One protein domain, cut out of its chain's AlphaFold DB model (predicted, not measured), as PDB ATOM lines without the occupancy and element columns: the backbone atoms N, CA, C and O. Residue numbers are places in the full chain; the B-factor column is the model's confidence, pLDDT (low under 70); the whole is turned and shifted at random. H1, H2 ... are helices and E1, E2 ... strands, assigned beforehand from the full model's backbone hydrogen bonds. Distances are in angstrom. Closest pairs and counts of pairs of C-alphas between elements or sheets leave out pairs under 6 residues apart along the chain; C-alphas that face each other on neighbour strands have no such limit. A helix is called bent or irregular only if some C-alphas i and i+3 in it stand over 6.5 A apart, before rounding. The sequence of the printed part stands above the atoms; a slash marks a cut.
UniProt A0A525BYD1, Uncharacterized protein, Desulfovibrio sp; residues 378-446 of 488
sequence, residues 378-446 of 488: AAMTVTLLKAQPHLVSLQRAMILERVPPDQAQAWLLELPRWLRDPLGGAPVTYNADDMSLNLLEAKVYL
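AT A GLANCE: This is residues 378 to 446 of the 488 residues of an uncharacterized protein of Desulfovibrio sp (UniProt A0A525BYD1). The longer arm H1b of a long, bent helix, H1, runs over one face of a small sheet of three short strands, E1, E2 and E3, while the other arm, H1a, only grazes the sheet, and a short helix, H2, packs on the sheet at the E1 side; H1b and H2 make one layer and the sheet the other of a two-layer arrangement, helices on one face of a sheet. The small helix H3 follows H2 and is not on the sheet. The printed part has 69 residues, with three named helices and then three named strands, H1 H2 H3 E1 E2 E3; the sheet order is E1 - E2 - E3, antiparallel throughout, and the class is mixed, helices and strands. It is compact, with a radius of gyration of the C-alphas of 11.2 A and spans of 33 by 24 by 18 A.

IN THESE COORDINATES: H1, residues 378 to 401, begins at C-alpha 378 (23.990, -26.879, -37.043). By its hydrogen bonds it was assigned as one helix, but it is bent: C-alphas 385 and 388 are 6.8 A apart. Its arms are H1a, residues 378 to 385, 10.4 A long, and H1b, residues 388 to 401, 19.9 A long. H2 is residues 408 to 414, 10.0 A, and H3 residues 417 to 420, 5.0 A. E1 is residues 429 to 431, 6.4 A, E2 residues 436 to 439, 9.9 A, and E3 residues 442 to 445, 10.4 A, ending at C-alpha 445 (26.704, -48.345, -44.520).

HOW THE PARTS SIT: The arms H1a and H1b stand at a steep tilt of 41 degrees. H1a only grazes the sheet, with its residues 379 to 384. H1b is on the sheet at a height of 10.0 A, over E3 and only just over E2, on which 3 of its 14 C-alphas fall; on the local plane it runs only just slantwise to E3, at 30.2 degrees. Its closest C-alphas to E3 are those of Leu 391 and Val 444, 6.2 A. H2 is on the sheet too, its closest C-alphas to E1 those of Gln 409 and Tyr 430, 5.5 A. H1b and H2 are close but not clearly touching, Met 398 to Ala 408 being their closest C-alphas at 7.9 A, and about perpendicular at 81 degrees. H2 and H3 are close but not clearly touching, with C-alphas 412 and 420 the closest at 6.4 A; H1b and H3 are near each other. The strands form a meander, each the antiparallel neighbour of the one before. In the hairpin of E1 and E2, N 431 and O 436 are 2.8 A apart, within hydrogen-bond range; in that of E2 and E3, N 437 and O 444 are, at 2.8 A. Every O i to N i+4 pair is within range in H1b and H2, and 3 of 4 in H1a; H3 is too short for such a pair.

THE WHOLE: The C-alphas farthest apart are those of Ala 378 and Arg 402, 33.6 A. The printed part has no cut, and no link is long. The mean pLDDT of the printed part is 78.7; residues 378 to 379, 418 to 419, 421 to 426 and 441 to 446 are under 70.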
ATOM      1  N   ALA A 378      24.075 -26.491 -35.644       67.31
ATOM      2  CA  ALA A 378      23.990 -26.879 -37.043       67.31
ATOM      3  C   ALA A 378      24.330 -28.369 -37.226       67.31
ATOM      4  O   ALA A 378      23.522 -29.133 -37.765       67.31
ATOM      5  N   ALA A 379      25.485 -28.804 -36.718       66.56
ATOM      6  CA  ALA A 379      25.965 -30.177 -36.810       66.56
ATOM      7  C   ALA A 379      25.015 -31.158 -36.110       66.56
ATOM      8  O   ALA A 379      24.616 -32.160 -36.707       66.56
ATOM      9  N   MET A 380      24.578 -30.844 -34.887       71.94
ATOM     10  CA  MET A 380      23.608 -31.658 -34.150       71.94
ATOM     11  C   MET A 380      22.305 -31.816 -34.936       71.94
ATOM     12  O   MET A 380      21.801 -32.925 -35.119       71.94
ATOM     13  N   THR A 381      21.755 -30.713 -35.434       70.75
ATOM     14  CA  THR A 381      20.450 -30.740 -36.086       70.75
ATOM     15  C   THR A 381      20.470 -31.507 -37.402       70.75
ATOM     16  O   THR A 381      19.562 -32.285 -37.699       70.75
ATOM     17  N   VAL A 382      21.496 -31.278 -38.214       70.44
ATOM     18  CA  VAL A 382      21.590 -31.896 -39.534       70.44
ATOM     19  C   VAL A 382      22.014 -33.331 -39.444       70.44
ATOM     20  O   VAL A 382      21.338 -34.181 -40.015       70.44
ATOM     21  N   THR A 383      23.100 -33.605 -38.737       70.94
ATOM     22  CA  THR A 383      23.694 -34.933 -38.746       70.94
ATOM     23  C   THR A 383      22.862 -35.880 -37.893       70.94
ATOM     24  O   THR A 383      22.488 -36.947 -38.374       70.94
ATOM     25  N   LEU A 384      22.510 -35.477 -36.668       75.44
ATOM     26  CA  LEU A 384      21.930 -36.389 -35.680       75.44
ATOM     27  C   LEU A 384      20.409 -36.520 -35.828       75.44
ATOM     28  O   LEU A 384      19.892 -37.631 -35.898       75.44
ATOM     29  N   LEU A 385      19.685 -35.401 -35.932       77.88
ATOM     30  CA  LEU A 385      18.214 -35.418 -35.879       77.88
ATOM     31  C   LEU A 385      17.533 -35.593 -37.240       77.88
ATOM     32  O   LEU A 385      16.389 -36.044 -37.305       77.88
ATOM     33  N   LYS A 386      18.202 -35.227 -38.339       81.38
ATOM     34  CA  LYS A 386      17.596 -35.271 -39.676       81.38
ATOM     35  C   LYS A 386      18.257 -36.273 -40.615       81.38
ATOM     36  O   LYS A 386      17.563 -37.107 -41.191       81.38
ATOM     37  N   ALA A 387      19.574 -36.190 -40.805       80.88
ATOM     38  CA  ALA A 387      20.270 -36.976 -41.817       80.88
ATOM     39  C   ALA A 387      20.300 -38.461 -41.459       80.88
ATOM     40  O   ALA A 387      19.946 -39.282 -42.299       80.88
ATOM     41  N   GLN A 388      20.673 -38.819 -40.229       84.06
ATOM     42  CA  GLN A 388      20.812 -40.227 -39.858       84.06
ATOM     43  C   GLN A 388      19.495 -41.021 -39.919       84.06
ATOM     44  O   GLN A 388      19.464 -41.995 -40.677       84.06
ATOM     45  N   PRO A 389      18.387 -40.618 -39.262       85.12
ATOM     46  CA  PRO A 389      17.112 -41.334 -39.388       85.12
ATOM     47  C   PRO A 389      16.648 -41.454 -40.844       85.12
ATOM     48  O   PRO A 389      16.157 -42.499 -41.274       85.12
ATOM     49  N   HIS A 390      16.866 -40.401 -41.639       86.31
ATOM     50  CA  HIS A 390      16.538 -40.402 -43.056       86.31
ATOM     51  C   HIS A 390      17.372 -41.410 -43.858       86.31
ATOM     52  O   HIS A 390      16.817 -42.178 -44.643       86.31
ATOM     53  N   LEU A 391      18.691 -41.446 -43.650       87.69
ATOM     54  CA  LEU A 391      19.577 -42.404 -44.307       87.69
ATOM     55  C   LEU A 391      19.208 -43.851 -43.947       87.69
ATOM     56  O   LEU A 391      19.193 -44.709 -44.829       87.69
ATOM     57  N   VAL A 392      18.838 -44.121 -42.691       89.88
ATOM     58  CA  VAL A 392      18.353 -45.446 -42.263       89.88
ATOM     59  C   VAL A 392      16.992 -45.775 -42.892       89.88
ATOM     60  O   VAL A 392      16.759 -46.909 -43.318       89.88
ATOM     61  N   SER A 393      16.104 -44.790 -43.047       90.31
ATOM     62  CA  SER A 393      14.846 -44.957 -43.789       90.31
ATOM     63  C   SER A 393      15.080 -45.297 -45.261       90.31
ATOM     64  O   SER A 393      14.422 -46.193 -45.795       90.31
ATOM     65  N   LEU A 394      16.017 -44.615 -45.926       90.62
ATOM     66  CA  LEU A 394      16.402 -44.934 -47.300       90.62
ATOM     67  C   LEU A 394      17.028 -46.323 -47.387       90.62
ATOM     68  O   LEU A 394      16.669 -47.092 -48.276       90.62
ATOM     69  N   GLN A 395      17.888 -46.684 -46.432       91.44
ATOM     70  CA  GLN A 395      18.463 -48.021 -46.349       91.44
ATOM     71  C   GLN A 395      17.381 -49.097 -46.291       91.44
ATOM     72  O   GLN A 395      17.399 -50.052 -47.071       91.44
ATOM     73  N   ARG A 396      16.411 -48.926 -45.390       92.44
ATOM     74  CA  ARG A 396      15.268 -49.828 -45.258       92.44
ATOM     75  C   ARG A 396      14.487 -49.937 -46.569       92.44
ATOM     76  O   ARG A 396      14.185 -51.051 -46.994       92.44
ATOM     77  N   ALA A 397      14.181 -48.814 -47.219       91.62
ATOM     78  CA  ALA A 397      13.459 -48.800 -48.491       91.62
ATOM     79  C   ALA A 397      14.221 -49.562 -49.589       91.62
ATOM     80  O   ALA A 397      13.647 -50.431 -50.245       91.62
ATOM     81  N   MET A 398      15.532 -49.332 -49.714       91.81
ATOM     82  CA  MET A 398      16.374 -50.042 -50.679       91.81
ATOM     83  C   MET A 398      16.415 -51.556 -50.427       91.81
ATOM     84  O   MET A 398      16.372 -52.334 -51.381       91.81
ATOM     85  N   ILE A 399      16.452 -51.989 -49.160       91.12
ATOM     86  CA  ILE A 399      16.388 -53.412 -48.786       91.12
ATOM     87  C   ILE A 399      15.038 -54.024 -49.182       91.12
ATOM     88  O   ILE A 399      14.990 -55.124 -49.740       91.12
ATOM     89  N   LEU A 400      13.934 -53.324 -48.906       91.69
ATOM     90  CA  LEU A 400      12.583 -53.795 -49.222       91.69
ATOM     91  C   LEU A 400      12.351 -53.911 -50.733       91.69
ATOM     92  O   LEU A 400      11.762 -54.899 -51.181       91.69
ATOM     93  N   GLU A 401      12.854 -52.948 -51.505       90.75
ATOM     94  CA  GLU A 401      12.779 -52.932 -52.971       90.75
ATOM     95  C   GLU A 401      13.843 -53.789 -53.662       90.75
ATOM     96  O   GLU A 401      13.731 -54.053 -54.859       90.75
ATOM     97  N   ARG A 402      14.839 -54.277 -52.912       89.88
ATOM     98  CA  ARG A 402      15.974 -55.061 -53.430       89.88
ATOM     99  C   ARG A 402      16.746 -54.313 -54.516       89.88
ATOM    100  O   ARG A 402      17.076 -54.885 -55.557       89.88
ATOM    101  N   VAL A 403      17.016 -53.035 -54.270       88.50
ATOM    102  CA  VAL A 403      17.735 -52.168 -55.207       88.50
ATOM    103  C   VAL A 403      19.153 -52.722 -55.442       88.50
ATOM    104  O   VAL A 403      19.885 -52.943 -54.482       88.50
ATOM    105  N   PRO A 404      19.577 -52.972 -56.690       86.75
ATOM    106  CA  PRO A 404      20.936 -53.399 -57.002       86.75
ATOM    107  C   PRO A 404      21.976 -52.295 -56.733       86.75
ATOM    108  O   PRO A 404      21.683 -51.128 -57.007       86.75
ATOM    109  N   PRO A 405      23.215 -52.626 -56.308       85.38
ATOM    110  CA  PRO A 405      24.309 -51.653 -56.165       85.38
ATOM    111  C   PRO A 405      24.546 -50.758 -57.385       85.38
ATOM    112  O   PRO A 405      24.765 -49.560 -57.241       85.38
ATOM    113  N   ASP A 406      24.483 -51.320 -58.592       87.75
ATOM    114  CA  ASP A 406      24.697 -50.605 -59.853       87.75
ATOM    115  C   ASP A 406      23.527 -49.683 -60.234       87.75
ATOM    116  O   ASP A 406      23.696 -48.774 -61.047       87.75
ATOM    117  N   GLN A 407      22.356 -49.877 -59.621       90.56
ATOM    118  CA  GLN A 407      21.150 -49.073 -59.843       90.56
ATOM    119  C   GLN A 407      20.836 -48.133 -58.673       90.56
ATOM    120  O   GLN A 407      20.004 -47.241 -58.821       90.56
ATOM    121  N   ALA A 408      21.525 -48.277 -57.537       89.12
ATOM    122  CA  ALA A 408      21.283 -47.526 -56.309       89.12
ATOM    123  C   ALA A 408      21.252 -46.007 -56.520       89.12
ATOM    124  O   ALA A 408      20.300 -45.344 -56.117       89.12
ATOM    125  N   GLN A 409      22.250 -45.447 -57.211       90.38
ATOM    126  CA  GLN A 409      22.294 -44.004 -57.458       90.38
ATOM    127  C   GLN A 409      21.155 -43.529 -58.374       90.38
ATOM    128  O   GLN A 409      20.621 -42.442 -58.161       90.38
ATOM    129  N   ALA A 410      20.779 -44.318 -59.385       90.69
ATOM    130  CA  ALA A 410      19.665 -43.986 -60.274       90.69
ATOM    131  C   ALA A 410      18.331 -44.029 -59.517       90.69
ATOM    132  O   ALA A 410      17.552 -43.086 -59.603       90.69
ATOM    133  N   TRP A 411      18.131 -45.062 -58.698       91.50
ATOM    134  CA  TRP A 411      16.966 -45.207 -57.830       91.50
ATOM    135  C   TRP A 411      16.819 -44.023 -56.867       91.50
ATOM    136  O   TRP A 411      15.759 -43.406 -56.807       91.50
ATOM    137  N   LEU A 412      17.908 -43.621 -56.195       89.12
ATOM    138  CA  LEU A 412      17.918 -42.427 -55.344       89.12
ATOM    139  C   LEU A 412      17.501 -41.180 -56.131       89.12
ATOM    140  O   LEU A 412      16.720 -40.382 -55.635       89.12
ATOM    141  N   LEU A 413      17.960 -41.014 -57.374       86.94
ATOM    142  CA  LEU A 413      17.585 -39.871 -58.212       86.94
ATOM    143  C   LEU A 413      16.125 -39.903 -58.685       86.94
ATOM    144  O   LEU A 413      15.607 -38.846 -59.049       86.94
ATOM    145  N   GLU A 414      15.451 -41.051 -58.669       87.81
ATOM    146  CA  GLU A 414      14.042 -41.198 -59.059       87.81
ATOM    147  C   GLU A 414      13.057 -40.947 -57.908       87.81
ATOM    148  O   GLU A 414      11.881 -40.669 -58.159       87.81
ATOM    149  N   LEU A 415      13.526 -40.966 -56.653       84.56
ATOM    150  CA  LEU A 415      12.684 -40.715 -55.484       84.56
ATOM    151  C   LEU A 415      11.990 -39.335 -55.533       84.56
ATOM    152  O   LEU A 415      12.486 -38.378 -56.137       84.56
ATOM    153  N   PRO A 416      10.843 -39.160 -54.853       77.25
ATOM    154  CA  PRO A 416      10.252 -37.844 -54.633       77.25
ATOM    155  C   PRO A 416      11.257 -36.845 -54.045       77.25
ATOM    156  O   PRO A 416      12.139 -37.204 -53.268       77.25
ATOM    157  N   ARG A 417      11.120 -35.553 -54.380       72.44
ATOM    158  CA  ARG A 417      12.073 -34.508 -53.946       72.44
ATOM    159  C   ARG A 417      12.302 -34.496 -52.427       72.44
ATOM    160  O   ARG A 417      13.440 -34.364 -52.012       72.44
ATOM    161  N   TRP A 418      11.257 -34.697 -51.632       67.62
ATOM    162  CA  TRP A 418      11.346 -34.717 -50.169       67.62
ATOM    163  C   TRP A 418      12.150 -35.908 -49.605       67.62
ATOM    164  O   TRP A 418      12.617 -35.822 -48.477       67.62
ATOM    165  N   LEU A 419      12.343 -36.986 -50.382       69.44
ATOM    166  CA  LEU A 419      13.206 -38.123 -50.029       69.44
ATOM    167  C   LEU A 419      14.616 -38.028 -50.620       69.44
ATOM    168  O   LEU A 419      15.550 -38.580 -50.062       69.44
ATOM    169  N   ARG A 420      14.781 -37.352 -51.761       70.62
ATOM    170  CA  ARG A 420      16.106 -37.099 -52.368       70.62
ATOM    171  C   ARG A 420      16.902 -36.048 -51.631       70.62
ATOM    172  O   ARG A 420      18.127 -36.022 -51.695       70.62
ATOM    173  N   ASP A 421      16.142 -35.128 -51.067       64.44
ATOM    174  CA  ASP A 421      16.601 -33.856 -50.583       64.44
ATOM    175  C   ASP A 421      15.774 -33.452 -49.351       64.44
ATOM    176  O   ASP A 421      15.091 -32.420 -49.353       64.44
ATOM    177  N   PRO A 422      15.778 -34.286 -48.290       59.91
ATOM    178  CA  PRO A 422      15.038 -33.995 -47.052       59.91
ATOM    179  C   PRO A 422      15.535 -32.715 -46.378       59.91
ATOM    180  O   PRO A 422      14.885 -32.145 -45.505       59.91
ATOM    181  N   LEU A 423      16.722 -32.286 -46.786       62.69
ATOM    182  CA  LEU A 423      17.462 -31.222 -46.192       62.69
ATOM    183  C   LEU A 423      17.635 -30.035 -47.149       62.69
ATOM    184  O   LEU A 423      18.397 -29.161 -46.827       62.69
ATOM    185  N   GLY A 424      16.938 -29.903 -48.276       58.03
ATOM    186  CA  GLY A 424      16.851 -28.643 -49.036       58.03
ATOM    187  C   GLY A 424      17.822 -28.395 -50.203       58.03
ATOM    188  O   GLY A 424      17.554 -27.488 -50.982       58.03
ATOM    189  N   GLY A 425      18.889 -29.159 -50.414       57.09
ATOM    190  CA  GLY A 425      19.535 -29.168 -51.739       57.09
ATOM    191  C   GLY A 425      20.566 -30.266 -52.002       57.09
ATOM    192  O   GLY A 425      21.005 -30.405 -53.145       57.09
ATOM    193  N   ALA A 426      21.000 -31.006 -50.979       64.31
ATOM    194  CA  ALA A 426      22.087 -31.972 -51.103       64.31
ATOM    195  C   ALA A 426      21.532 -33.346 -51.514       64.31
ATOM    196  O   ALA A 426      20.747 -33.922 -50.760       64.31
ATOM    197  N   PRO A 427      21.917 -33.891 -52.683       70.25
ATOM    198  CA  PRO A 427      21.476 -35.219 -53.066       70.25
ATOM    199  C   PRO A 427      22.115 -36.252 -52.139       70.25
ATOM    200  O   PRO A 427      23.322 -36.212 -51.892       70.25
ATOM    201  N   VAL A 428      21.323 -37.219 -51.683       83.50
ATOM    202  CA  VAL A 428      21.882 -38.450 -51.121       83.50
ATOM    203  C   VAL A 428      22.700 -39.141 -52.213       83.50
ATOM    204  O   VAL A 428      22.226 -39.350 -53.337       83.50
ATOM    205  N   THR A 429      23.949 -39.468 -51.892       86.25
ATOM    206  CA  THR A 429      24.869 -40.137 -52.816       86.25
ATOM    207  C   THR A 429      25.152 -41.550 -52.342       86.25
ATOM    208  O   THR A 429      25.345 -41.788 -51.150       86.25
ATOM    209  N   TYR A 430      25.176 -42.491 -53.278       85.94
ATOM    210  CA  TYR A 430      25.605 -43.856 -53.024       85.94
ATOM    211  C   TYR A 430      27.067 -44.014 -53.442       85.94
ATOM    212  O   TYR A 430      27.414 -43.808 -54.608       85.94
ATOM    213  N   ASN A 431      27.924 -44.385 -52.496       85.19
ATOM    214  CA  ASN A 431      29.300 -44.769 -52.763       85.19
ATOM    215  C   ASN A 431      29.373 -46.290 -52.924       85.19
ATOM    216  O   ASN A 431      29.136 -47.034 -51.976       85.19
ATOM    217  N   ALA A 432      29.705 -46.752 -54.129       81.81
ATOM    218  CA  ALA A 432      29.782 -48.176 -54.438       81.81
ATOM    219  C   ALA A 432      31.025 -48.865 -53.847       81.81
ATOM    220  O   ALA A 432      30.980 -50.074 -53.632       81.81
ATOM    221  N   ASP A 433      32.106 -48.123 -53.577       79.00
ATOM    222  CA  ASP A 433      33.383 -48.698 -53.130       79.00
ATOM    223  C   ASP A 433      33.307 -49.215 -51.689       79.00
ATOM    224  O   ASP A 433      33.875 -50.255 -51.361       79.00
ATOM    225  N   ASP A 434      32.587 -48.495 -50.828       76.88
ATOM    226  CA  ASP A 434      32.357 -48.862 -49.428       76.88
ATOM    227  C   ASP A 434      30.885 -49.174 -49.122       76.88
ATOM    228  O   ASP A 434      30.520 -49.356 -47.960       76.88
ATOM    229  N   MET A 435      30.067 -49.248 -50.178       79.50
ATOM    230  CA  MET A 435      28.630 -49.500 -50.149       79.50
ATOM    231  C   MET A 435      27.926 -48.630 -49.097       79.50
ATOM    232  O   MET A 435      27.334 -49.130 -48.146       79.50
ATOM    233  N   SER A 436      28.032 -47.306 -49.218       82.62
ATOM    234  CA  SER A 436      27.466 -46.365 -48.244       82.62
ATOM    235  C   SER A 436      26.535 -45.334 -48.872       82.62
ATOM    236  O   SER A 436      26.732 -44.890 -50.001       82.62
ATOM    237  N   LEU A 437      25.516 -44.931 -48.113       82.69
ATOM    238  CA  LEU A 437      24.720 -43.741 -48.372       82.69
ATOM    239  C   LEU A 437      25.342 -42.566 -47.619       82.69
ATOM    240  O   LEU A 437      25.560 -42.642 -46.408       82.69
ATOM    241  N   ASN A 438      25.602 -41.479 -48.337       81.31
ATOM    242  CA  ASN A 438      26.204 -40.269 -47.793       81.31
ATOM    243  C   ASN A 438      25.261 -39.084 -48.009       81.31
ATOM    244  O   ASN A 438      24.767 -38.860 -49.120       81.31
ATOM    245  N   LEU A 439      25.047 -38.315 -46.945       74.75
ATOM    246  CA  LEU A 439      24.314 -37.055 -46.958       74.75
ATOM    247  C   LEU A 439      25.069 -36.062 -46.073       74.75
ATOM    248  O   LEU A 439      25.033 -36.170 -44.850       74.75
ATOM    249  N   LEU A 440      25.752 -35.102 -46.703       72.75
ATOM    250  CA  LEU A 440      26.723 -34.224 -46.037       72.75
ATOM    251  C   LEU A 440      27.815 -35.030 -45.305       72.75
ATOM    252  O   LEU A 440      28.484 -35.843 -45.936       72.75
ATOM    253  N   GLU A 441      27.995 -34.799 -44.003       63.56
ATOM    254  CA  GLU A 441      28.930 -35.515 -43.127       63.56
ATOM    255  C   GLU A 441      28.326 -36.801 -42.539       63.56
ATOM    256  O   GLU A 441      29.047 -37.625 -41.977       63.56
ATOM    257  N   ALA A 442      27.011 -37.008 -42.678       55.47
ATOM    258  CA  ALA A 442      26.349 -38.219 -42.216       55.47
ATOM    259  C   ALA A 442      26.561 -39.367 -43.208       55.47
ATOM    260  O   ALA A 442      26.418 -39.207 -44.427       55.47
ATOM    261  N   LYS A 443      26.843 -40.551 -42.662       63.28
ATOM    262  CA  LYS A 443      27.150 -41.753 -43.430       63.28
ATOM    263  C   LYS A 443      26.464 -42.977 -42.844       63.28
ATOM    264  O   LYS A 443      26.561 -43.239 -41.649       63.28
ATOM    265  N   VAL A 444      25.806 -43.747 -43.704       58.62
ATOM    266  CA  VAL A 444      25.171 -45.027 -43.372       58.62
ATOM    267  C   VAL A 444      25.711 -46.104 -44.306       58.62
ATOM    268  O   VAL A 444      25.725 -45.926 -45.520       58.62
ATOM    269  N   TYR A 445      26.164 -47.225 -43.748       61.50
ATOM    270  CA  TYR A 445      26.704 -48.345 -44.520       61.50
ATOM    271  C   TYR A 445      25.612 -49.342 -44.875       61.50
ATOM    272  O   TYR A 445      24.765 -49.685 -44.051       61.50
ATOM    273  N   LEU A 446      25.650 -49.834 -46.104       57.53
ATOM    274  CA  LEU A 446      24.564 -50.568 -46.708       57.53
ATOM    275  C   LEU A 446      25.104 -51.656 -47.631       57.53
ATOM    276  O   LEU A 446      25.614 -51.377 -48.702       57.53
TER     277      LEU A 446